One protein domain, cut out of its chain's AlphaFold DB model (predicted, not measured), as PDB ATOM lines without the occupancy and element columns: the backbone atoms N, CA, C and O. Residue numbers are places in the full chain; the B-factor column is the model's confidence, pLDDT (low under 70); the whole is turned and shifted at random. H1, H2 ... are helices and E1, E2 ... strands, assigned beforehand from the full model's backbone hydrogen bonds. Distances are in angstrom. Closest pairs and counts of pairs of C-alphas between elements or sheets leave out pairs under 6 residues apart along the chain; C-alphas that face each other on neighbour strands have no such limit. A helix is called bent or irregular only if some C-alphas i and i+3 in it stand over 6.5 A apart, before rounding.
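What this domain is: This is residues 20 to 26, 50 to 63, 74 to 181, 231 to 246 and 304 to 328 of the 331 residues of the protein "tRNA(His) guanylyltransferase" of Trichosporon asahii var. asahii (strain CBS 8904) (UniProt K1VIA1). A strongly twisted sheet of six strands forms the core, with H2 over one face and H4 over the other; H3 packs across H2, and H1 and H6 lie off the sheet. The link of residues 145 to 158 makes a long loop between H3 and E4. The printed part has 170 residues, with six named helices and six named strands in the order E1 E2 H1 H2 E3 H3 E4 H4 H5 E5 E6 H6; the class is mixed, helices and strands. The mixed sheet runs E4 E1 E2 E3 E5 E6 and makes three layers, helices on both faces of a sheet, with H2 and H3 on one face and H4 on the other. The whole is compact, with a radius of gyration of the C-alphas of 15.6 A, and spans 42 by 34 by 32 A.

How they stand to each other: Edge strand E4, residues 159 to 163, is antiparallel to E1, residues 21 to 25, with N 159 and O 25 2.8 A apart. E2, residues 54 to 56, is parallel to E1, with N 24 and O 55 2.8 A apart, and to E3, residues 112 to 116, with N 116 and O 56 3.0 A apart. E5, residues 239 to 242, is antiparallel to E3, with N 115 and O 240 2.8 A apart, and to edge strand E6, residues 310 to 313, with N 239 and O 313 2.8 A apart. H2, residues 92 to 108, lies over E3 and E5 at a height over the sheet of 9.4 A; it runs only just along the strands, at 29.8 degrees to E5 on the local plane. H4, residues 166 to 181, is on the opposite face, over E1, at a height of 9.0 A. H3, residues 125 to 144, touches H2 at a steep tilt of 46 degrees, opposite ways; their closest C-alphas, of Ala 101 and Ala 136, are 5.0 A apart. H3 is irregular, with C-alphas 139 and 142 7.4 A apart. H5, residues 232 to 236, only grazes the sheet and touches residues 177 to 181 of H4, the closest C-alphas being those of His 181 and Arg 235, 5.2 A apart. H1, residues 75 to 83, and H6, residues 320 to 325, touch no helix and are not on the sheet. Every O i to N i+4 pair is within hydrogen-bond range in H1, H2, H4, H5 and H6, and 13 of 16 in H3.

Where its parts are: E1 begins at C-alpha 21 (-42.747, 59.584, -24.752), and H6 ends at C-alpha 325 (-53.115, 65.465, -9.298). From first to last C-alpha, H3 measures 27.7 A, H2 24.4 A, H4 22.7 A and E4 12.9 A.

The domain as a whole: The C-alphas farthest apart, of Asn 147 and Pro 164, are 46.3 A apart. Across the cuts in the chain, where the residues between are not printed, C-alphas 26 and 50 are 22.9 A apart, C-alphas 63 and 74 are 10.3 A apart, C-alphas 181 and 231 are 11.9 A apart, and C-alphas 246 and 304 are 12.5 A apart. The link from H3 to E4 is long. The mean pLDDT of the printed part is 74.7; residues 20 to 26, 50 to 63, 74 to 78, 113 to 127 and 157 to 161 are under 70.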
ATOM      1  N   PRO A  20     -40.161  63.172 -26.713       38.75
ATOM      2  CA  PRO A  20     -41.222  62.227 -27.026       38.75
ATOM      3  C   PRO A  20     -41.302  61.146 -25.949       38.75
ATOM      4  O   PRO A  20     -40.297  60.770 -25.342       38.75
ATOM      5  N   PHE A  21     -42.500  60.615 -25.748       42.09
ATOM      6  CA  PHE A  21     -42.747  59.584 -24.752       42.09
ATOM      7  C   PHE A  21     -42.722  58.211 -25.416       42.09
ATOM      8  O   PHE A  21     -43.266  58.012 -26.509       42.09
ATOM      9  N   ALA A  22     -42.104  57.253 -24.735       41.00
ATOM     10  CA  ALA A  22     -42.163  55.854 -25.113       41.00
ATOM     11  C   ALA A  22     -43.165  55.159 -24.193       41.00
ATOM     12  O   ALA A  22     -43.051  55.231 -22.969       41.00
ATOM     13  N   VAL A  23     -44.139  54.467 -24.771       47.03
ATOM     14  CA  VAL A  23     -45.025  53.597 -24.004       47.03
ATOM     15  C   VAL A  23     -44.797  52.175 -24.494       47.03
ATOM     16  O   VAL A  23     -44.853  51.899 -25.693       47.03
ATOM     17  N   VAL A  24     -44.500  51.263 -23.576       43.88
ATOM     18  CA  VAL A  24     -44.599  49.832 -23.855       43.88
ATOM     19  C   VAL A  24     -46.100  49.568 -23.954       43.88
ATOM     20  O   VAL A  24     -46.790  49.634 -22.945       43.88
ATOM     21  N   THR A  25     -46.624  49.451 -25.168       36.50
ATOM     22  CA  THR A  25     -48.033  49.111 -25.438       36.50
ATOM     23  C   THR A  25     -48.058  47.788 -26.161       36.50
ATOM     24  O   THR A  25     -47.071  47.086 -26.080       36.50
ATOM     25  N   ASN A  26     -49.136  47.420 -26.851       37.94
ATOM     26  CA  ASN A  26     -49.365  46.035 -27.231       37.94
ATOM     27  C   ASN A  26     -50.300  45.882 -28.448       37.94
ATOM     28  O   ASN A  26     -49.956  45.248 -29.442       37.94
ATOM     29  N   SER A  50     -31.266  60.247 -25.848       31.92
ATOM     30  CA  SER A  50     -32.342  61.186 -25.475       31.92
ATOM     31  C   SER A  50     -33.064  60.712 -24.200       31.92
ATOM     32  O   SER A  50     -33.264  59.507 -24.055       31.92
ATOM     33  N   PRO A  51     -33.490  61.612 -23.293       35.69
ATOM     34  CA  PRO A  51     -34.269  61.239 -22.114       35.69
ATOM     35  C   PRO A  51     -35.726  60.954 -22.506       35.69
ATOM     36  O   PRO A  51     -36.576  61.845 -22.514       35.69
ATOM     37  N   TRP A  52     -36.005  59.704 -22.874       41.72
ATOM     38  CA  TRP A  52     -37.364  59.209 -23.092       41.72
ATOM     39  C   TRP A  52     -37.972  58.830 -21.740       41.72
ATOM     40  O   TRP A  52     -37.427  57.977 -21.041       41.72
ATOM     41  N   ARG A  53     -39.123  59.408 -21.384       43.09
ATOM     42  CA  ARG A  53     -39.945  58.859 -20.298       43.09
ATOM     43  C   ARG A  53     -40.580  57.569 -20.792       43.09
ATOM     44  O   ARG A  53     -41.262  57.582 -21.822       43.09
ATOM     45  N   LEU A  54     -40.340  56.475 -20.073       40.28
ATOM     46  CA  LEU A  54     -40.937  55.188 -20.382       40.28
ATOM     47  C   LEU A  54     -42.197  54.995 -19.538       40.28
ATOM     48  O   LEU A  54     -42.237  55.305 -18.350       40.28
ATOM     49  N   THR A  55     -43.241  54.471 -20.159       40.94
ATOM     50  CA  THR A  55     -44.486  54.112 -19.474       40.94
ATOM     51  C   THR A  55     -44.825  52.686 -19.860       40.94
ATOM     52  O   THR A  55     -44.735  52.370 -21.042       40.94
ATOM     53  N   ILE A  56     -45.148  51.794 -18.924       42.44
ATOM     54  CA  ILE A  56     -45.267  50.362 -19.256       42.44
ATOM     55  C   ILE A  56     -46.707  49.876 -19.146       42.44
ATOM     56  O   ILE A  56     -47.302  49.928 -18.071       42.44
ATOM     57  N   ASN A  57     -47.217  49.314 -20.239       43.94
ATOM     58  CA  ASN A  57     -48.290  48.338 -20.210       43.94
ATOM     59  C   ASN A  57     -47.739  46.916 -20.439       43.94
ATOM     60  O   ASN A  57     -47.459  46.549 -21.581       43.94
ATOM     61  N   PRO A  58     -47.491  46.130 -19.372       38.66
ATOM     62  CA  PRO A  58     -47.154  44.712 -19.499       38.66
ATOM     63  C   PRO A  58     -48.404  43.851 -19.779       38.66
ATOM     64  O   PRO A  58     -49.520  44.319 -19.564       38.66
ATOM     65  N   LEU A  59     -48.186  42.556 -20.085       41.47
ATOM     66  CA  LEU A  59     -49.202  41.509 -20.408       41.47
ATOM     67  C   LEU A  59     -49.750  41.694 -21.827       41.47
ATOM     68  O   LEU A  59     -49.545  42.786 -22.341       41.47
ATOM     69  N   ASP A  60     -50.417  40.784 -22.563       32.25
ATOM     70  CA  ASP A  60     -50.837  39.360 -22.543       32.25
ATOM     71  C   ASP A  60     -49.637  38.367 -22.562       32.25
ATOM     72  O   ASP A  60     -48.493  38.693 -22.225       32.25
ATOM     73  N   CYS A  61     -49.927  37.127 -22.975       32.06
ATOM     74  CA  CYS A  61     -49.013  36.024 -23.202       32.06
ATOM     75  C   CYS A  61     -49.205  35.425 -24.611       32.06
ATOM     76  O   CYS A  61     -50.129  34.635 -24.808       32.06
ATOM     77  N   THR A  62     -48.296  35.663 -25.561       31.66
ATOM     78  CA  THR A  62     -48.189  34.846 -26.789       31.66
ATOM     79  C   THR A  62     -47.002  33.878 -26.766       31.66
ATOM     80  O   THR A  62     -45.874  34.203 -26.395       31.66
ATOM     81  N   SER A  63     -47.243  32.639 -27.208       30.00
ATOM     82  CA  SER A  63     -46.198  31.629 -27.400       30.00
ATOM     83  C   SER A  63     -45.891  31.448 -28.886       30.00
ATOM     84  O   SER A  63     -46.711  30.898 -29.626       30.00
ATOM     85  N   SER A  74     -55.143  35.333 -28.226       33.66
ATOM     86  CA  SER A  74     -55.867  35.125 -26.955       33.66
ATOM     87  C   SER A  74     -55.753  33.704 -26.377       33.66
ATOM     88  O   SER A  74     -55.979  33.494 -25.190       33.66
ATOM     89  N   GLU A  75     -55.397  32.699 -27.187       36.25
ATOM     90  CA  GLU A  75     -55.503  31.282 -26.787       36.25
ATOM     91  C   GLU A  75     -54.451  30.825 -25.757       36.25
ATOM     92  O   GLU A  75     -54.636  29.801 -25.096       36.25
ATOM     93  N   ALA A  76     -53.327  31.533 -25.630       46.03
ATOM     94  CA  ALA A  76     -52.212  31.094 -24.789       46.03
ATOM     95  C   ALA A  76     -52.383  31.460 -23.301       46.03
ATOM     96  O   ALA A  76     -51.983  30.659 -22.450       46.03
ATOM     97  N   ASP A  77     -53.028  32.588 -22.980       53.78
ATOM     98  CA  ASP A  77     -53.313  32.984 -21.591       53.78
ATOM     99  C   ASP A  77     -54.591  32.324 -21.039       53.78
ATOM    100  O   ASP A  77     -54.609  31.848 -19.899       53.78
ATOM    101  N   ASP A  78     -55.617  32.131 -21.880       61.97
ATOM    102  CA  ASP A  78     -56.749  31.243 -21.568       61.97
ATOM    103  C   ASP A  78     -56.241  29.838 -21.212       61.97
ATOM    104  O   ASP A  78     -56.586  29.281 -20.169       61.97
ATOM    105  N   ARG A  79     -55.316  29.290 -22.013       76.94
ATOM    106  CA  ARG A  79     -54.687  27.995 -21.730       76.94
ATOM    107  C   ARG A  79     -53.860  27.995 -20.443       76.94
ATOM    108  O   ARG A  79     -53.875  26.981 -19.745       76.94
ATOM    109  N   PHE A  80     -53.133  29.067 -20.119       82.06
ATOM    110  CA  PHE A  80     -52.372  29.138 -18.865       82.06
ATOM    111  C   PHE A  80     -53.306  29.194 -17.659       82.06
ATOM    112  O   PHE A  80     -53.176  28.373 -16.754       82.06
ATOM    113  N   SER A  81     -54.287  30.095 -17.675       83.94
ATOM    114  CA  SER A  81     -55.255  30.256 -16.588       83.94
ATOM    115  C   SER A  81     -56.131  29.012 -16.378       83.94
ATOM    116  O   SER A  81     -56.412  28.662 -15.233       83.94
ATOM    117  N   ASP A  82     -56.486  28.280 -17.438       84.00
ATOM    118  CA  ASP A  82     -57.199  26.999 -17.337       84.00
ATOM    119  C   ASP A  82     -56.299  25.871 -16.805       84.00
ATOM    120  O   ASP A  82     -56.711  25.101 -15.937       84.00
ATOM    121  N   VAL A  83     -55.047  25.773 -17.274       86.69
ATOM    122  CA  VAL A  83     -54.091  24.759 -16.788       86.69
ATOM    123  C   VAL A  83     -53.680  25.015 -15.337       86.69
ATOM    124  O   VAL A  83     -53.359  24.056 -14.639       86.69
ATOM    125  N   GLN A  84     -53.693  26.264 -14.878       86.19
ATOM    126  CA  GLN A  84     -53.380  26.665 -13.501       86.19
ATOM    127  C   GLN A  84     -54.630  26.812 -12.617       86.19
ATOM    128  O   GLN A  84     -54.501  27.186 -11.454       86.19
ATOM    129  N   GLU A  85     -55.817  26.495 -13.147       87.69
ATOM    130  CA  GLU A  85     -57.093  26.461 -12.420       87.69
ATOM    131  C   GLU A  85     -57.428  27.800 -11.721       87.69
ATOM    132  O   GLU A  85     -57.857  27.846 -10.568       87.69
ATOM    133  N   PHE A  86     -57.224  28.911 -12.439       88.81
ATOM    134  CA  PHE A  86     -57.531  30.263 -11.966       88.81
ATOM    135  C   PHE A  86     -59.034  30.474 -11.747       88.81
ATOM    136  O   PHE A  86     -59.874  30.023 -12.532       88.81
ATOM    137  N   GLU A  87     -59.377  31.240 -10.711       88.00
ATOM    138  CA  GLU A  87     -60.750  31.687 -10.489       88.00
ATOM    139  C   GLU A  87     -61.245  32.564 -11.654       88.00
ATOM    140  O   GLU A  87     -60.578  33.492 -12.107       88.00
ATOM    141  N   LYS A  88     -62.456  32.280 -12.144       86.56
ATOM    142  CA  LYS A  88     -63.104  33.036 -13.229       86.56
ATOM    143  C   LYS A  88     -64.317  33.810 -12.675       86.56
ATOM    144  O   LYS A  88     -65.050  33.251 -11.847       86.56
ATOM    145  N   PRO A  89     -64.606  35.053 -13.109       86.44
ATOM    146  CA  PRO A  89     -63.972  35.773 -14.217       86.44
ATOM    147  C   PRO A  89     -62.581  36.345 -13.909       86.44
ATOM    148  O   PRO A  89     -61.848  36.601 -14.854       86.44
ATOM    149  N   ASN A  90     -62.222  36.531 -12.636       84.62
ATOM    150  CA  ASN A  90     -60.958  37.136 -12.213       84.62
ATOM    151  C   ASN A  90     -60.365  36.355 -11.031       84.62
ATOM    152  O   ASN A  90     -61.084  36.120 -10.058       84.62
ATOM    153  N   ASP A  91     -59.066  36.042 -11.075       86.38
ATOM    154  CA  ASP A  91     -58.322  35.471  -9.945       86.38
ATOM    155  C   ASP A  91     -57.471  36.558  -9.284       86.38
ATOM    156  O   ASP A  91     -56.588  37.161  -9.905       86.38
ATOM    157  N   ARG A  92     -57.738  36.818  -8.002       89.06
ATOM    158  CA  ARG A  92     -57.043  37.868  -7.255       89.06
ATOM    159  C   ARG A  92     -55.548  37.578  -7.094       89.06
ATOM    160  O   ARG A  92     -54.747  38.505  -7.174       89.06
ATOM    161  N   ARG A  93     -55.171  36.307  -6.911       91.81
ATOM    162  CA  ARG A  93     -53.779  35.865  -6.715       91.81
ATOM    163  C   ARG A  93     -52.963  36.117  -7.975       91.81
ATOM    164  O   ARG A  93     -51.850  36.628  -7.891       91.81
ATOM    165  N   ALA A  94     -53.546  35.806  -9.133       85.81
ATOM    166  CA  ALA A  94     -52.940  36.068 -10.432       85.81
ATOM    167  C   ALA A  94     -52.702  37.570 -10.632       85.81
ATOM    168  O   ALA A  94     -51.574  37.982 -10.885       85.81
ATOM    169  N   LEU A  95     -53.738  38.393 -10.441       83.44
ATOM    170  CA  LEU A  95     -53.673  39.844 -10.649       83.44
ATOM    171  C   LEU A  95     -52.713  40.552  -9.678       83.44
ATOM    172  O   LEU A  95     -51.932  41.404 -10.104       83.44
ATOM    173  N   ASP A  96     -52.700  40.174  -8.397       87.12
ATOM    174  CA  ASP A  96     -51.737  40.726  -7.436       87.12
ATOM    175  C   ASP A  96     -50.288  40.269  -7.738       87.12
ATOM    176  O   ASP A  96     -49.354  41.051  -7.543       87.12
ATOM    177  N   LEU A  97     -50.083  39.069  -8.302       87.56
ATOM    178  CA  LEU A  97     -48.778  38.629  -8.814       87.56
ATOM    179  C   LEU A  97     -48.350  39.414 -10.071       87.56
ATOM    180  O   LEU A  97     -47.182  39.808 -10.156       87.56
ATOM    181  N   MET A  98     -49.263  39.718 -11.009       81.44
ATOM    182  CA  MET A  98     -48.950  40.601 -12.150       81.44
ATOM    183  C   MET A  98     -48.486  41.972 -11.646       81.44
ATOM    184  O   MET A  98     -47.458  42.490 -12.079       81.44
ATOM    185  N   ASN A  99     -49.218  42.534 -10.679       81.50
ATOM    186  CA  ASN A  99     -48.900  43.803 -10.031       81.50
ATOM    187  C   ASN A  99     -47.532  43.768  -9.334       81.50
ATOM    188  O   ASN A  99     -46.745  44.707  -9.468       81.50
ATOM    189  N   ARG A 100     -47.202  42.666  -8.649       89.12
ATOM    190  CA  ARG A 100     -45.899  42.476  -7.999       89.12
ATOM    191  C   ARG A 100     -44.741  42.433  -8.994       89.12
ATOM    192  O   ARG A 100     -43.682  42.999  -8.696       89.12
ATOM    193  N   ALA A 101     -44.939  41.786 -10.142       83.56
ATOM    194  CA  ALA A 101     -43.968  41.726 -11.230       83.56
ATOM    195  C   ALA A 101     -43.825  43.083 -11.943       83.56
ATOM    196  O   ALA A 101     -42.704  43.548 -12.141       83.56
ATOM    197  N   ALA A 102     -44.930  43.785 -12.218       77.81
ATOM    198  CA  ALA A 102     -44.919  45.140 -12.776       77.81
ATOM    199  C   ALA A 102     -44.191  46.128 -11.848       77.81
ATOM    200  O   ALA A 102     -43.371  46.926 -12.303       77.81
ATOM    201  N   LYS A 103     -44.406  46.018 -10.529       84.00
ATOM    202  CA  LYS A 103     -43.650  46.796  -9.546       84.00
ATOM    203  C   LYS A 103     -42.158  46.457  -9.570       84.00
ATOM    204  O   LYS A 103     -41.358  47.376  -9.493       84.00
ATOM    205  N   ALA A 104     -41.771  45.187  -9.702       86.62
ATOM    206  CA  ALA A 104     -40.356  44.811  -9.794       86.62
ATOM    207  C   ALA A 104     -39.670  45.431 -11.026       86.62
ATOM    208  O   ALA A 104     -38.538  45.888 -10.923       86.62
ATOM    209  N   VAL A 105     -40.375  45.525 -12.158       83.00
ATOM    210  CA  VAL A 105     -39.897  46.256 -13.343       83.00
ATOM    211  C   VAL A 105     -39.715  47.747 -13.040       83.00
ATOM    212  O   VAL A 105     -38.677  48.307 -13.373       83.00
ATOM    213  N   MET A 106     -40.673  48.401 -12.375       78.06
ATOM    214  CA  MET A 106     -40.509  49.807 -11.971       78.06
ATOM    215  C   MET A 106     -39.405  50.003 -10.920       78.06
ATOM    216  O   MET A 106     -38.740  51.034 -10.921       78.06
ATOM    217  N   ASP A 107     -39.190  49.051 -10.014       84.00
ATOM    218  CA  ASP A 107     -38.112  49.130  -9.023       84.00
ATOM    219  C   ASP A 107     -36.717  49.013  -9.682       84.00
ATOM    220  O   ASP A 107     -35.775  49.614  -9.176       84.00
ATOM    221  N   GLU A 108     -36.592  48.290 -10.804       84.56
ATOM    222  CA  GLU A 108     -35.342  48.125 -11.573       84.56
ATOM    223  C   GLU A 108     -35.090  49.271 -12.580       84.56
ATOM    224  O   GLU A 108     -33.950  49.686 -12.773       84.56
ATOM    225  N   PHE A 109     -36.143  49.794 -13.223       80.38
ATOM    226  CA  PHE A 109     -36.056  50.855 -14.237       80.38
ATOM    227  C   PHE A 109     -36.676  52.160 -13.711       80.38
ATOM    228  O   PHE A 109     -37.893  52.362 -13.782       80.38
ATOM    229  N   GLU A 110     -35.845  53.058 -13.169       77.12
ATOM    230  CA  GLU A 110     -36.275  54.341 -12.579       77.12
ATOM    231  C   GLU A 110     -36.955  55.278 -13.597       77.12
ATOM    232  O   GLU A 110     -37.852  56.042 -13.236       77.12
ATOM    233  N   GLU A 111     -36.613  55.159 -14.885       72.50
ATOM    234  CA  GLU A 111     -37.201  55.922 -15.995       72.50
ATOM    235  C   GLU A 111     -38.672  55.564 -16.274       72.50
ATOM    236  O   GLU A 111     -39.345  56.253 -17.050       72.50
ATOM    237  N   VAL A 112     -39.182  54.495 -15.647       70.44
ATOM    238  CA  VAL A 112     -40.595  54.114 -15.695       70.44
ATOM    239  C   VAL A 112     -41.376  54.904 -14.653       70.44
ATOM    240  O   VAL A 112     -41.249  54.662 -13.451       70.44
ATOM    241  N   VAL A 113     -42.211  55.839 -15.104       67.06
ATOM    242  CA  VAL A 113     -42.922  56.777 -14.207       67.06
ATOM    243  C   VAL A 113     -44.387  56.413 -13.954       67.06
ATOM    244  O   VAL A 113     -44.937  56.736 -12.899       67.06
ATOM    245  N   LEU A 114     -45.000  55.690 -14.892       57.75
ATOM    246  CA  LEU A 114     -46.358  55.156 -14.805       57.75
ATOM    247  C   LEU A 114     -46.383  53.743 -15.420       57.75
ATOM    248  O   LEU A 114     -45.699  53.451 -16.403       57.75
ATOM    249  N   GLY A 115     -47.178  52.868 -14.818       57.62
ATOM    250  CA  GLY A 115     -47.534  51.560 -15.344       57.62
ATOM    251  C   GLY A 115     -49.045  51.338 -15.281       57.62
ATOM    252  O   GLY A 115     -49.715  51.828 -14.376       57.62
ATOM    253  N   PHE A 116     -49.586  50.591 -16.232       48.53
ATOM    254  CA  PHE A 116     -50.981  50.143 -16.269       48.53
ATOM    255  C   PHE A 116     -50.957  48.746 -16.879       48.53
ATOM    256  O   PHE A 116     -50.499  48.663 -18.000       48.53
ATOM    257  N   GLY A 117     -51.359  47.666 -16.200       51.00
ATOM    258  CA  GLY A 117     -51.139  46.297 -16.720       51.00
ATOM    259  C   GLY A 117     -52.356  45.612 -17.350       51.00
ATOM    260  O   GLY A 117     -53.271  45.287 -16.594       51.00
ATOM    261  N   GLU A 118     -52.328  45.369 -18.680       48.28
ATOM    262  CA  GLU A 118     -53.299  44.603 -19.510       48.28
ATOM    263  C   GLU A 118     -52.925  44.461 -21.060       48.28
ATOM    264  O   GLU A 118     -52.854  45.488 -21.741       48.28
ATOM    265  N   SER A 119     -52.780  43.228 -21.631       43.22
ATOM    266  CA  SER A 119     -52.730  42.724 -23.077       43.22
ATOM    267  C   SER A 119     -51.611  43.133 -24.133       43.22
ATOM    268  O   SER A 119     -51.513  44.344 -24.157       43.22
ATOM    269  N   ASP A 120     -50.890  42.272 -25.001       45.59
ATOM    270  CA  ASP A 120     -49.377  42.166 -25.464       45.59
ATOM    271  C   ASP A 120     -48.767  42.560 -26.910       45.59
ATOM    272  O   ASP A 120     -49.523  42.843 -27.834       45.59
ATOM    273  N   GLU A 121     -47.387  42.641 -27.099       29.80
ATOM    274  CA  GLU A 121     -46.475  42.130 -28.240       29.80
ATOM    275  C   GLU A 121     -45.109  42.890 -28.711       29.80
ATOM    276  O   GLU A 121     -45.092  43.608 -29.709       29.80
ATOM    277  N   PHE A 122     -43.892  42.653 -28.154       23.47
ATOM    278  CA  PHE A 122     -42.432  42.952 -28.508       23.47
ATOM    279  C   PHE A 122     -41.734  44.355 -28.846       23.47
ATOM    280  O   PHE A 122     -42.053  44.965 -29.866       23.47
ATOM    281  N   SER A 123     -40.624  44.808 -28.150       24.31
ATOM    282  CA  SER A 123     -39.275  45.306 -28.709       24.31
ATOM    283  C   SER A 123     -38.103  45.862 -27.780       24.31
ATOM    284  O   SER A 123     -38.207  46.883 -27.106       24.31
ATOM    285  N   LYS A 124     -36.895  45.245 -27.818       33.53
ATOM    286  CA  LYS A 124     -35.550  45.628 -27.239       33.53
ATOM    287  C   LYS A 124     -35.402  46.251 -25.830       33.53
ATOM    288  O   LYS A 124     -34.886  45.555 -24.959       33.53
ATOM    289  N   ILE A 125     -35.799  47.507 -25.584       56.50
ATOM    290  CA  ILE A 125     -36.008  47.989 -24.191       56.50
ATOM    291  C   ILE A 125     -36.952  46.998 -23.497       56.50
ATOM    292  O   ILE A 125     -36.721  46.537 -22.380       56.50
ATOM    293  N   ASN A 126     -37.913  46.519 -24.284       63.97
ATOM    294  CA  ASN A 126     -38.777  45.429 -23.935       63.97
ATOM    295  C   ASN A 126     -38.095  44.124 -23.530       63.97
ATOM    296  O   ASN A 126     -38.567  43.477 -22.615       63.97
ATOM    297  N   SER A 127     -37.021  43.679 -24.190       67.44
ATOM    298  CA  SER A 127     -36.434  42.380 -23.820       67.44
ATOM    299  C   SER A 127     -35.860  42.394 -22.401       67.44
ATOM    300  O   SER A 127     -35.865  41.359 -21.745       67.44
ATOM    301  N   ALA A 128     -35.437  43.561 -21.900       78.12
ATOM    302  CA  ALA A 128     -35.062  43.726 -20.501       78.12
ATOM    303  C   ALA A 128     -36.308  43.745 -19.595       78.12
ATOM    304  O   ALA A 128     -36.378  42.968 -18.648       78.12
ATOM    305  N   ILE A 129     -37.325  44.543 -19.937       79.25
ATOM    306  CA  ILE A 129     -38.597  44.641 -19.196       79.25
ATOM    307  C   ILE A 129     -39.327  43.301 -19.110       79.25
ATOM    308  O   ILE A 129     -39.621  42.851 -18.011       79.25
ATOM    309  N   CYS A 130     -39.557  42.627 -20.234       81.00
ATOM    310  CA  CYS A 130     -40.141  41.294 -20.303       81.00
ATOM    311  C   CYS A 130     -39.293  40.272 -19.531       81.00
ATOM    312  O   CYS A 130     -39.849  39.452 -18.804       81.00
ATOM    313  N   SER A 131     -37.956  40.337 -19.593       82.75
ATOM    314  CA  SER A 131     -37.105  39.433 -18.807       82.75
ATOM    315  C   SER A 131     -37.221  39.678 -17.297       82.75
ATOM    316  O   SER A 131     -37.322  38.707 -16.544       82.75
ATOM    317  N   VAL A 132     -37.236  40.935 -16.842       86.56
ATOM    318  CA  VAL A 132     -37.439  41.294 -15.426       86.56
ATOM    319  C   VAL A 132     -38.857  40.928 -14.986       86.56
ATOM    320  O   VAL A 132     -39.023  40.313 -13.940       86.56
ATOM    321  N   PHE A 133     -39.870  41.191 -15.812       84.88
ATOM    322  CA  PHE A 133     -41.259  40.831 -15.540       84.88
ATOM    323  C   PHE A 133     -41.437  39.314 -15.411       84.88
ATOM    324  O   PHE A 133     -41.932  38.836 -14.395       84.88
ATOM    325  N   THR A 134     -40.979  38.542 -16.402       86.50
ATOM    326  CA  THR A 134     -41.084  37.073 -16.421       86.50
ATOM    327  C   THR A 134     -40.334  36.453 -15.244       86.50
ATOM    328  O   THR A 134     -40.852  35.557 -14.578       86.50
ATOM    329  N   SER A 135     -39.118  36.932 -14.958       90.06
ATOM    330  CA  SER A 135     -38.333  36.421 -13.829       90.06
ATOM    331  C   SER A 135     -38.961  36.784 -12.485       90.06
ATOM    332  O   SER A 135     -39.076  35.903 -11.640       90.06
ATOM    333  N   ALA A 136     -39.456  38.013 -12.305       89.50
ATOM    334  CA  ALA A 136     -40.203  38.416 -11.116       89.50
ATOM    335  C   ALA A 136     -41.491  37.596 -10.946       89.50
ATOM    336  O   ALA A 136     -41.770  37.128  -9.848       89.50
ATOM    337  N   TYR A 137     -42.243  37.354 -12.021       87.06
ATOM    338  CA  TYR A 137     -43.460  36.546 -11.990       87.06
ATOM    339  C   TYR A 137     -43.185  35.114 -11.506       87.06
ATOM    340  O   TYR A 137     -43.846  34.625 -10.595       87.06
ATOM    341  N   VAL A 138     -42.157  34.456 -12.054       93.12
ATOM    342  CA  VAL A 138     -41.747  33.105 -11.624       93.12
ATOM    343  C   VAL A 138     -41.162  33.107 -10.206       93.12
ATOM    344  O   VAL A 138     -41.398  32.167  -9.450       93.12
ATOM    345  N   PHE A 139     -40.416  34.151  -9.831       95.56
ATOM    346  CA  PHE A 139     -39.780  34.281  -8.519       95.56
ATOM    347  C   PHE A 139     -40.797  34.502  -7.392       95.56
ATOM    348  O   PHE A 139     -40.710  33.840  -6.360       95.56
ATOM    349  N   TYR A 140     -41.775  35.389  -7.598       95.06
ATOM    350  CA  TYR A 140     -42.812  35.711  -6.615       95.06
ATOM    351  C   TYR A 140     -44.013  34.755  -6.658       95.06
ATOM    352  O   TYR A 140     -44.808  34.768  -5.723       95.06
ATOM    353  N   TRP A 141     -44.143  33.883  -7.670       93.50
ATOM    354  CA  TRP A 141     -45.241  32.904  -7.765       93.50
ATOM    355  C   TRP A 141     -45.558  32.175  -6.440       93.50
ATOM    356  O   TRP A 141     -46.730  32.163  -6.063       93.50
ATOM    357  N   PRO A 142     -44.582  31.635  -5.672       95.62
ATOM    358  CA  PRO A 142     -44.875  30.919  -4.425       95.62
ATOM    359  C   PRO A 142     -45.469  31.786  -3.302       95.62
ATOM    360  O   PRO A 142     -46.024  31.235  -2.357       95.62
ATOM    361  N   GLU A 143     -45.359  33.119  -3.377       95.75
ATOM    362  CA  GLU A 143     -45.968  34.040  -2.403       95.75
ATOM    363  C   GLU A 143     -47.489  34.162  -2.607       95.75
ATOM    364  O   GLU A 143     -48.234  34.294  -1.638       95.75
ATOM    365  N   TYR A 144     -47.955  34.066  -3.858       92.62
ATOM    366  CA  TYR A 144     -49.369  34.208  -4.246       92.62
ATOM    367  C   TYR A 144     -50.057  32.851  -4.466       92.62
ATOM    368  O   TYR A 144     -51.258  32.707  -4.237       92.62
ATOM    369  N   PHE A 145     -49.280  31.838  -4.848       93.06
ATOM    370  CA  PHE A 145     -49.706  30.464  -5.107       93.06
ATOM    371  C   PHE A 145     -48.886  29.480  -4.242       93.06
ATOM    372  O   PHE A 145     -48.085  28.704  -4.763       93.06
ATOM    373  N   PRO A 146     -49.053  29.483  -2.903       92.62
ATOM    374  CA  PRO A 146     -48.227  28.672  -2.000       92.62
ATOM    375  C   PRO A 146     -48.470  27.159  -2.123       92.62
ATOM    376  O   PRO A 146     -47.587  26.365  -1.805       92.62
ATOM    377  N   ASN A 147     -49.661  26.754  -2.582       91.25
ATOM    378  CA  ASN A 147     -50.046  25.349  -2.754       91.25
ATOM    379  C   ASN A 147     -49.928  24.867  -4.212       91.25
ATOM    380  O   ASN A 147     -49.775  23.668  -4.450       91.25
ATOM    381  N   ASP A 148     -49.961  25.792  -5.176       89.94
ATOM    382  CA  ASP A 148     -50.026  25.489  -6.604       89.94
ATOM    383  C   ASP A 148     -48.656  25.730  -7.242       89.94
ATOM    384  O   ASP A 148     -48.091  26.819  -7.162       89.94
ATOM    385  N   ARG A 149     -48.079  24.716  -7.889       91.38
ATOM    386  CA  ARG A 149     -46.777  24.846  -8.561       91.38
ATOM    387  C   ARG A 149     -46.972  25.191 -10.031       91.38
ATOM    388  O   ARG A 149     -47.784  24.552 -10.692       91.38
ATOM    389  N   LEU A 150     -46.144  26.101 -10.558       89.44
ATOM    390  CA  LEU A 150     -46.048  26.367 -11.997       89.44
ATOM    391  C   LEU A 150     -45.925  25.055 -12.790       89.44
ATOM    392  O   LEU A 150     -44.915  24.355 -12.679       89.44
ATOM    393  N   ARG A 151     -46.949  24.729 -13.591       89.12
ATOM    394  CA  ARG A 151     -46.977  23.508 -14.416       89.12
ATOM    395  C   ARG A 151     -46.071  23.617 -15.647       89.12
ATOM    396  O   ARG A 151     -45.523  22.613 -16.092       89.12
ATOM    397  N   TYR A 152     -45.883  24.828 -16.168       86.44
ATOM    398  CA  TYR A 152     -44.922  25.171 -17.218       86.44
ATOM    399  C   TYR A 152     -44.466  26.638 -17.058       86.44
ATOM    400  O   TYR A 152     -45.161  27.405 -16.384       86.44
ATOM    401  N   PRO A 153     -43.298  27.041 -17.601       85.12
ATOM    402  CA  PRO A 153     -42.846  28.428 -17.515       85.12
ATOM    403  C   PRO A 153     -43.787  29.354 -18.308       85.12
ATOM    404  O   PRO A 153     -44.074  29.051 -19.468       85.12
ATOM    405  N   PRO A 154     -44.253  30.468 -17.720       84.06
ATOM    406  CA  PRO A 154     -45.050  31.458 -18.433       84.06
ATOM    407  C   PRO A 154     -44.188  32.217 -19.447       84.06
ATOM    408  O   PRO A 154     -42.974  32.365 -19.272       84.06
ATOM    409  N   THR A 155     -44.828  32.706 -20.504       76.00
ATOM    410  CA  THR A 155     -44.206  33.483 -21.580       76.00
ATOM    411  C   THR A 155     -45.022  34.745 -21.800       76.00
ATOM    412  O   THR A 155     -46.197  34.638 -22.132       76.00
ATOM    413  N   PHE A 156     -44.396  35.904 -21.640       72.19
ATOM    414  CA  PHE A 156     -45.019  37.210 -21.840       72.19
ATOM    415  C   PHE A 156     -44.466  37.863 -23.101       72.19
ATOM    416  O   PHE A 156     -43.278  37.700 -23.402       72.19
ATOM    417  N   ASP A 157     -45.281  38.660 -23.784       66.31
ATOM    418  CA  ASP A 157     -44.792  39.581 -24.807       66.31
ATOM    419  C   ASP A 157     -45.168  41.038 -24.468       66.31
ATOM    420  O   ASP A 157     -45.819  41.295 -23.457       66.31
ATOM    421  N   SER A 158     -44.606  42.031 -25.172       65.31
ATOM    422  CA  SER A 158     -44.756  43.463 -24.808       65.31
ATOM    423  C   SER A 158     -44.228  44.469 -25.867       65.31
ATOM    424  O   SER A 158     -43.029  44.559 -26.135       65.31
ATOM    425  N   ARG A 159     -45.099  45.216 -26.557       67.50
ATOM    426  CA  ARG A 159     -44.735  46.064 -27.730       67.50
ATOM    427  C   ARG A 159     -44.105  47.381 -27.266       67.50
ATOM    428  O   ARG A 159     -44.285  47.793 -26.133       67.50
ATOM    429  N   VAL A 160     -43.381  48.107 -28.123       69.12
ATOM    430  CA  VAL A 160     -43.054  49.526 -27.837       69.12
ATOM    431  C   VAL A 160     -43.677  50.403 -28.905       69.12
ATOM    432  O   VAL A 160     -43.410  50.227 -30.093       69.12
ATOM    433  N   VAL A 161     -44.484  51.365 -28.469       69.75
ATOM    434  CA  VAL A 161     -45.118  52.371 -29.315       69.75
ATOM    435  C   VAL A 161     -44.690  53.757 -28.842       69.75
ATOM    436  O   VAL A 161     -44.648  54.069 -27.652       69.75
ATOM    437  N   LEU A 162     -44.313  54.591 -29.804       73.06
ATOM    438  CA  LEU A 162     -43.886  55.961 -29.560       73.06
ATOM    439  C   LEU A 162     -45.070  56.893 -29.791       73.06
ATOM    440  O   LEU A 162     -45.687  56.843 -30.858       73.06
ATOM    441  N   TYR A 163     -45.346  57.765 -28.825       73.81
ATOM    442  CA  TYR A 163     -46.404  58.763 -28.936       73.81
ATOM    443  C   TYR A 163     -45.809  60.169 -29.101       73.81
ATOM    444  O   TYR A 163     -44.835  60.514 -28.424       73.81
ATOM    445  N   PRO A 164     -46.346  60.988 -30.027       79.25
ATOM    446  CA  PRO A 164     -45.760  62.281 -30.375       79.25
ATOM    447  C   PRO A 164     -46.018  63.376 -29.329       79.25
ATOM    448  O   PRO A 164     -45.313  64.385 -29.344       79.25
ATOM    449  N   GLY A 165     -47.002  63.200 -28.444       81.56
ATOM    450  CA  GLY A 165     -47.359  64.169 -27.415       81.56
ATOM    451  C   GLY A 165     -48.240  63.588 -26.309       81.56
ATOM    452  O   GLY A 165     -48.676  62.438 -26.360       81.56
ATOM    453  N   GLU A 166     -48.497  64.417 -25.298       86.31
ATOM    454  CA  GLU A 166     -49.246  64.070 -24.082       86.31
ATOM    455  C   GLU A 166     -50.662  63.563 -24.373       86.31
ATOM    456  O   GLU A 166     -51.148  62.639 -23.720       86.31
ATOM    457  N   LYS A 167     -51.332  64.153 -25.371       88.50
ATOM    458  CA  LYS A 167     -52.711  63.804 -25.724       88.50
ATOM    459  C   LYS A 167     -52.816  62.341 -26.141       88.50
ATOM    460  O   LYS A 167     -53.689  61.639 -25.647       88.50
ATOM    461  N   GLU A 168     -51.926  61.871 -27.009       85.25
ATOM    462  CA  GLU A 168     -51.967  60.498 -27.512       85.25
ATOM    463  C   GLU A 168     -51.670  59.467 -26.407       85.25
ATOM    464  O   GLU A 168     -52.213  58.366 -26.436       85.25
ATOM    465  N   ILE A 169     -50.880  59.839 -25.393       80.94
ATOM    466  CA  ILE A 169     -50.626  59.022 -24.194       80.94
ATOM    467  C   ILE A 169     -51.889  58.927 -23.334       80.94
ATOM    468  O   ILE A 169     -52.278  57.838 -22.911       80.94
ATOM    469  N   ARG A 170     -52.555  60.062 -23.088       87.31
ATOM    470  CA  ARG A 170     -53.816  60.101 -22.338       87.31
ATOM    471  C   ARG A 170     -54.914  59.318 -23.054       87.31
ATOM    472  O   ARG A 170     -55.593  58.524 -22.410       87.31
ATOM    473  N   ASP A 171     -55.039  59.489 -24.370       84.75
ATOM    474  CA  ASP A 171     -55.966  58.732 -25.216       84.75
ATOM    475  C   ASP A 171     -55.660  57.221 -25.157       84.75
ATOM    476  O   ASP A 171     -56.585  56.416 -25.050       84.75
ATOM    477  N   TYR A 172     -54.378  56.822 -25.148       81.19
ATOM    478  CA  TYR A 172     -53.968  55.421 -24.997       81.19
ATOM    479  C   TYR A 172     -54.391  54.815 -23.648       81.19
ATOM    480  O   TYR A 172     -55.026  53.758 -23.625       81.19
ATOM    481  N   PHE A 173     -54.091  55.471 -22.523       82.62
ATOM    482  CA  PHE A 173     -54.478  54.957 -21.200       82.62
ATOM    483  C   PHE A 173     -55.990  54.989 -20.974       82.62
ATOM    484  O   PHE A 173     -56.542  54.067 -20.370       82.62
ATOM    485  N   ALA A 174     -56.677  56.001 -21.506       86.81
ATOM    486  CA  ALA A 174     -58.131  56.059 -21.493       86.81
ATOM    487  C   ALA A 174     -58.755  54.905 -22.294       86.81
ATOM    488  O   ALA A 174     -59.709  54.283 -21.826       86.81
ATOM    489  N   TRP A 175     -58.195  54.582 -23.466       83.75
ATOM    490  CA  TRP A 175     -58.609  53.428 -24.263       83.75
ATOM    491  C   TRP A 175     -58.375  52.110 -23.524       83.75
ATOM    492  O   TRP A 175     -59.319  51.332 -23.401       83.75
ATOM    493  N   ARG A 176     -57.177  51.885 -22.963       82.50
ATOM    494  CA  ARG A 176     -56.885  50.666 -22.193       82.50
ATOM    495  C   ARG A 176     -57.845  50.483 -21.013       82.50
ATOM    496  O   ARG A 176     -58.412  49.409 -20.867       82.50
ATOM    497  N   GLN A 177     -58.111  51.527 -20.223       84.38
ATOM    498  CA  GLN A 177     -59.068  51.426 -19.112       84.38
ATOM    499  C   GLN A 177     -60.522  51.220 -19.583       84.38
ATOM    500  O   GLN A 177     -61.292  50.524 -18.915       84.38
ATOM    501  N   ALA A 178     -60.917  51.795 -20.723       86.62
ATOM    502  CA  ALA A 178     -62.235  51.553 -21.312       86.62
ATOM    503  C   ALA A 178     -62.390  50.103 -21.804       86.62
ATOM    504  O   ALA A 178     -63.444  49.500 -21.608       86.62
ATOM    505  N   ASP A 179     -61.339  49.532 -22.387       82.50
ATOM    506  CA  ASP A 179     -61.305  48.144 -22.842       82.50
ATOM    507  C   ASP A 179     -61.334  47.164 -21.654       82.50
ATOM    508  O   ASP A 179     -62.206  46.297 -21.612       82.50
ATOM    509  N   THR A 180     -60.548  47.402 -20.592       83.38
ATOM    510  CA  THR A 180     -60.655  46.662 -19.316       83.38
ATOM    511  C   THR A 180     -62.086  46.673 -18.761       83.38
ATOM    512  O   THR A 180     -62.602  45.641 -18.327       83.38
ATOM    513  N   HIS A 181     -62.777  47.819 -18.805       88.25
ATOM    514  CA  HIS A 181     -64.170  47.920 -18.363       88.25
ATOM    515  C   HIS A 181     -65.130  47.073 -19.219       88.25
ATOM    516  O   HIS A 181     -66.039  46.443 -18.669       88.25
ATOM    517  N   ASP A 231     -65.426  45.144  -7.008       92.38
ATOM    518  CA  ASP A 231     -64.172  45.829  -6.668       92.38
ATOM    519  C   ASP A 231     -63.655  46.680  -7.860       92.38
ATOM    520  O   ASP A 231     -63.528  46.157  -8.978       92.38
ATOM    521  N   PRO A 232     -63.386  47.992  -7.670       90.88
ATOM    522  CA  PRO A 232     -62.752  48.843  -8.677       90.88
ATOM    523  C   PRO A 232     -61.501  48.228  -9.313       90.88
ATOM    524  O   PRO A 232     -61.268  48.460 -10.497       90.88
ATOM    525  N   PHE A 233     -60.757  47.403  -8.570       87.69
ATOM    526  CA  PHE A 233     -59.607  46.636  -9.047       87.69
ATOM    527  C   PHE A 233     -59.902  45.832 -10.323       87.69
ATOM    528  O   PHE A 233     -59.147  45.920 -11.290       87.69
ATOM    529  N   TYR A 234     -61.038  45.127 -10.379       87.88
ATOM    530  CA  TYR A 234     -61.443  44.355 -11.562       87.88
ATOM    531  C   TYR A 234     -62.058  45.229 -12.665       87.88
ATOM    532  O   TYR A 234     -61.994  44.892 -13.841       87.88
ATOM    533  N   ARG A 235     -62.680  46.360 -12.307       91.88
ATOM    534  CA  ARG A 235     -63.426  47.211 -13.257       91.88
ATOM    535  C   ARG A 235     -62.603  48.285 -13.957       91.88
ATOM    536  O   ARG A 235     -63.077  48.838 -14.947       91.88
ATOM    537  N   LYS A 236     -61.452  48.645 -13.393       87.69
ATOM    538  CA  LYS A 236     -60.604  49.761 -13.837       87.69
ATOM    539  C   LYS A 236     -59.146  49.368 -14.083       87.69
ATOM    540  O   LYS A 236     -58.381  50.213 -14.548       87.69
ATOM    541  N   GLY A 237     -58.772  48.132 -13.751       84.25
ATOM    542  CA  GLY A 237     -57.390  47.668 -13.765       84.25
ATOM    543  C   GLY A 237     -56.564  48.230 -12.606       84.25
ATOM    544  O   GLY A 237     -57.082  48.864 -11.680       84.25
ATOM    545  N   SER A 238     -55.256  47.984 -12.663       81.56
ATOM    546  CA  SER A 238     -54.283  48.464 -11.680       81.56
ATOM    547  C   SER A 238     -53.325  49.468 -12.310       81.56
ATOM    548  O   SER A 238     -52.656  49.178 -13.300       81.56
ATOM    549  N   VAL A 239     -53.261  50.650 -11.703       84.19
ATOM    550  CA  VAL A 239     -52.399  51.764 -12.098       84.19
ATOM    551  C   VAL A 239     -51.235  51.830 -11.116       84.19
ATOM    552  O   VAL A 239     -51.445  51.980  -9.914       84.19
ATOM    553  N   LEU A 240     -50.010  51.713 -11.612       82.38
ATOM    554  CA  LEU A 240     -48.787  51.824 -10.829       82.38
ATOM    555  C   LEU A 240     -48.177  53.205 -11.065       82.38
ATOM    556  O   LEU A 240     -47.863  53.560 -12.197       82.38
ATOM    557  N   VAL A 241     -47.976  53.990 -10.011       86.00
ATOM    558  CA  VAL A 241     -47.313  55.303 -10.105       86.00
ATOM    559  C   VAL A 241     -46.270  55.449  -9.015       86.00
ATOM    560  O   VAL A 241     -46.459  54.951  -7.903       86.00
ATOM    561  N   ARG A 242     -45.189  56.182  -9.300       84.88
ATOM    562  CA  ARG A 242     -44.355  56.722  -8.221       84.88
ATOM    563  C   ARG A 242     -45.013  57.963  -7.639       84.88
ATOM    564  O   ARG A 242     -45.547  58.803  -8.366       84.88
ATOM    565  N   ILE A 243     -44.967  58.053  -6.318       86.06
ATOM    566  CA  ILE A 243     -45.402  59.226  -5.563       86.06
ATOM    567  C   ILE A 243     -44.193  59.933  -4.963       86.06
ATOM    568  O   ILE A 243     -43.261  59.287  -4.478       86.06
ATOM    569  N   ASP A 244     -44.240  61.267  -4.954       83.00
ATOM    570  CA  ASP A 244     -43.216  62.096  -4.323       83.00
ATOM    571  C   ASP A 244     -43.028  61.667  -2.852       83.00
ATOM    572  O   ASP A 244     -43.979  61.777  -2.065       83.00
ATOM    573  N   PRO A 245     -41.823  61.231  -2.431       80.06
ATOM    574  CA  PRO A 245     -41.524  60.920  -1.033       80.06
ATOM    575  C   PRO A 245     -41.857  62.051  -0.051       80.06
ATOM    576  O   PRO A 245     -42.084  61.795   1.131       80.06
ATOM    577  N   SER A 246     -41.883  63.303  -0.518       75.88
ATOM    578  CA  SER A 246     -42.244  64.475   0.280       75.88
ATOM    579  C   SER A 246     -43.749  64.575   0.574       75.88
ATOM    580  O   SER A 246     -44.124  65.149   1.602       75.88
ATOM    581  N   GLU A 304     -39.881  64.793 -10.586       75.75
ATOM    582  CA  GLU A 304     -39.831  64.268 -11.957       75.75
ATOM    583  C   GLU A 304     -40.405  62.848 -12.100       75.75
ATOM    584  O   GLU A 304     -40.366  62.288 -13.191       75.75
ATOM    585  N   GLY A 305     -40.937  62.232 -11.039       78.12
ATOM    586  CA  GLY A 305     -41.573  60.906 -11.120       78.12
ATOM    587  C   GLY A 305     -40.635  59.691 -11.139       78.12
ATOM    588  O   GLY A 305     -41.133  58.573 -11.206       78.12
ATOM    589  N   MET A 306     -39.310  59.877 -11.073       77.62
ATOM    590  CA  MET A 306     -38.327  58.774 -11.131       77.62
ATOM    591  C   MET A 306     -37.971  58.185  -9.755       77.62
ATOM    592  O   MET A 306     -37.619  57.016  -9.644       77.62
ATOM    593  N   THR A 307     -38.097  58.968  -8.678       79.50
ATOM    594  CA  THR A 307     -37.709  58.555  -7.316       79.50
ATOM    595  C   THR A 307     -38.920  58.294  -6.421       79.50
ATOM    596  O   THR A 307     -39.996  58.842  -6.638       79.50
ATOM    597  N   GLY A 308     -38.752  57.490  -5.369       83.56
ATOM    598  CA  GLY A 308     -39.810  57.219  -4.389       83.56
ATOM    599  C   GLY A 308     -40.597  55.928  -4.632       83.56
ATOM    600  O   GLY A 308     -40.351  55.217  -5.608       83.56
ATOM    601  N   PRO A 309     -41.501  55.566  -3.704       86.12
ATOM    602  CA  PRO A 309     -42.170  54.278  -3.744       86.12
ATOM    603  C   PRO A 309     -43.238  54.229  -4.836       86.12
ATOM    604  O   PRO A 309     -44.031  55.156  -5.009       86.12
ATOM    605  N   VAL A 310     -43.284  53.090  -5.521       84.81
ATOM    606  CA  VAL A 310     -44.377  52.709  -6.418       84.81
ATOM    607  C   VAL A 310     -45.592  52.309  -5.581       84.81
ATOM    608  O   VAL A 310     -45.475  51.461  -4.691       84.81
ATOM    609  N   VAL A 311     -46.753  52.891  -5.882       88.19
ATOM    610  CA  VAL A 311     -48.049  52.560  -5.270       88.19
ATOM    611  C   VAL A 311     -49.051  52.082  -6.316       88.19
ATOM    612  O   VAL A 311     -48.995  52.498  -7.472       88.19
ATOM    613  N   TYR A 312     -49.976  51.224  -5.886       83.88
ATOM    614  CA  TYR A 312     -51.090  50.735  -6.695       83.88
ATOM    615  C   TYR A 312     -52.326  51.610  -6.474       83.88
ATOM    616  O   TYR A 312     -52.689  51.890  -5.330       83.88
ATOM    617  N   LEU A 313     -52.983  52.005  -7.560       88.06
ATOM    618  CA  LEU A 313     -54.232  52.760  -7.574       88.06
ATOM    619  C   LEU A 313     -55.246  52.058  -8.485       88.06
ATOM    620  O   LEU A 313     -54.885  51.503  -9.523       88.06
ATOM    621  N   ASN A 314     -56.529  52.130  -8.132       89.88
ATOM    622  CA  ASN A 314     -57.646  51.647  -8.958       89.88
ATOM    623  C   ASN A 314     -58.556  52.834  -9.331       89.88
ATOM    624  O   ASN A 314     -59.785  52.810  -9.196       89.88
ATOM    625  N   ASP A 315     -57.908  53.923  -9.747       89.44
ATOM    626  CA  ASP A 315     -58.528  55.208 -10.052       89.44
ATOM    627  C   ASP A 315     -59.007  55.298 -11.506       89.44
ATOM    628  O   ASP A 315     -58.697  54.469 -12.359       89.44
ATOM    629  N   ASP A 316     -59.848  56.294 -11.771       90.94
ATOM    630  CA  ASP A 316     -60.302  56.624 -13.125       90.94
ATOM    631  C   ASP A 316     -59.247  57.506 -13.811       90.94
ATOM    632  O   ASP A 316     -59.084  58.668 -13.438       90.94
ATOM    633  N   ILE A 317     -58.526  56.940 -14.783       89.25
ATOM    634  CA  ILE A 317     -57.443  57.612 -15.524       89.25
ATOM    635  C   ILE A 317     -57.932  58.236 -16.837       89.25
ATOM    636  O   ILE A 317     -57.163  58.899 -17.532       89.25
ATOM    637  N   ILE A 318     -59.213  58.069 -17.177       90.56
ATOM    638  CA  ILE A 318     -59.841  58.734 -18.325       90.56
ATOM    639  C   ILE A 318     -60.044  60.224 -17.996       90.56
ATOM    640  O   ILE A 318     -59.817  61.097 -18.835       90.56
ATOM    641  N   LYS A 319     -60.448  60.535 -16.757       92.19
ATOM    642  CA  LYS A 319     -60.734  61.907 -16.305       92.19
ATOM    643  C   LYS A 319     -59.478  62.738 -16.025       92.19
ATOM    644  O   LYS A 319     -58.485  62.244 -15.500       92.19
ATOM    645  N   ASP A 320     -59.578  64.053 -16.247       91.25
ATOM    646  CA  ASP A 320     -58.510  65.027 -15.955       91.25
ATOM    647  C   ASP A 320     -58.036  65.022 -14.492       91.25
ATOM    648  O   ASP A 320     -56.891  65.370 -14.231       91.25
ATOM    649  N   ALA A 321     -58.886  64.622 -13.537       92.56
ATOM    650  CA  ALA A 321     -58.555  64.624 -12.110       92.56
ATOM    651  C   ALA A 321     -57.271  63.834 -11.795       92.56
ATOM    652  O   ALA A 321     -56.383  64.362 -11.128       92.56
ATOM    653  N   PHE A 322     -57.131  62.623 -12.346       91.62
ATOM    654  CA  PHE A 322     -55.955  61.775 -12.131       91.62
ATOM    655  C   PHE A 322     -54.651  62.446 -12.594       91.62
ATOM    656  O   PHE A 322     -53.650  62.413 -11.875       91.62
ATOM    657  N   TRP A 323     -54.693  63.084 -13.769       89.38
ATOM    658  CA  TRP A 323     -53.559  63.760 -14.406       89.38
ATOM    659  C   TRP A 323     -53.225  65.096 -13.733       89.38
ATOM    660  O   TRP A 323     -52.058  65.393 -13.505       89.38
ATOM    661  N   ASN A 324     -54.238  65.872 -13.336       89.19
ATOM    662  CA  ASN A 324     -54.067  67.149 -12.633       89.19
ATOM    663  C   ASN A 324     -53.468  66.975 -11.227       89.19
ATOM    664  O   ASN A 324     -52.746  67.847 -10.751       89.19
ATOM    665  N   GLU A 325     -53.756  65.854 -10.562       88.31
ATOM    666  CA  GLU A 325     -53.115  65.465  -9.298       88.31
ATOM    667  C   GLU A 325     -51.662  64.992  -9.483       88.31
ATOM    668  O   GLU A 325     -50.885  65.017  -8.527       88.31
ATOM    669  N   ARG A 326     -51.295  64.537 -10.691       88.19
ATOM    670  CA  ARG A 326     -50.011  63.885 -11.011       88.19
ATOM    671  C   ARG A 326     -49.373  64.478 -12.282       88.19
ATOM    672  O   ARG A 326     -49.076  63.730 -13.215       88.19
ATOM    673  N   PRO A 327     -49.149  65.807 -12.351       85.69
ATOM    674  CA  PRO A 327     -48.733  66.469 -13.590       85.69
ATOM    675  C   PRO A 327     -47.370  65.969 -14.097       85.69
ATOM    676  O   PRO A 327     -47.181  65.830 -15.300       85.69
ATOM    677  N   TRP A 328     -46.480  65.539 -13.194       84.31
ATOM    678  CA  TRP A 328     -45.161  64.969 -13.509       84.31
ATOM    679  C   TRP A 328     -45.177  63.713 -14.400       84.31
ATOM    680  O   TRP A 328     -44.123  63.288 -14.871       84.31
TER     681      TRP A 328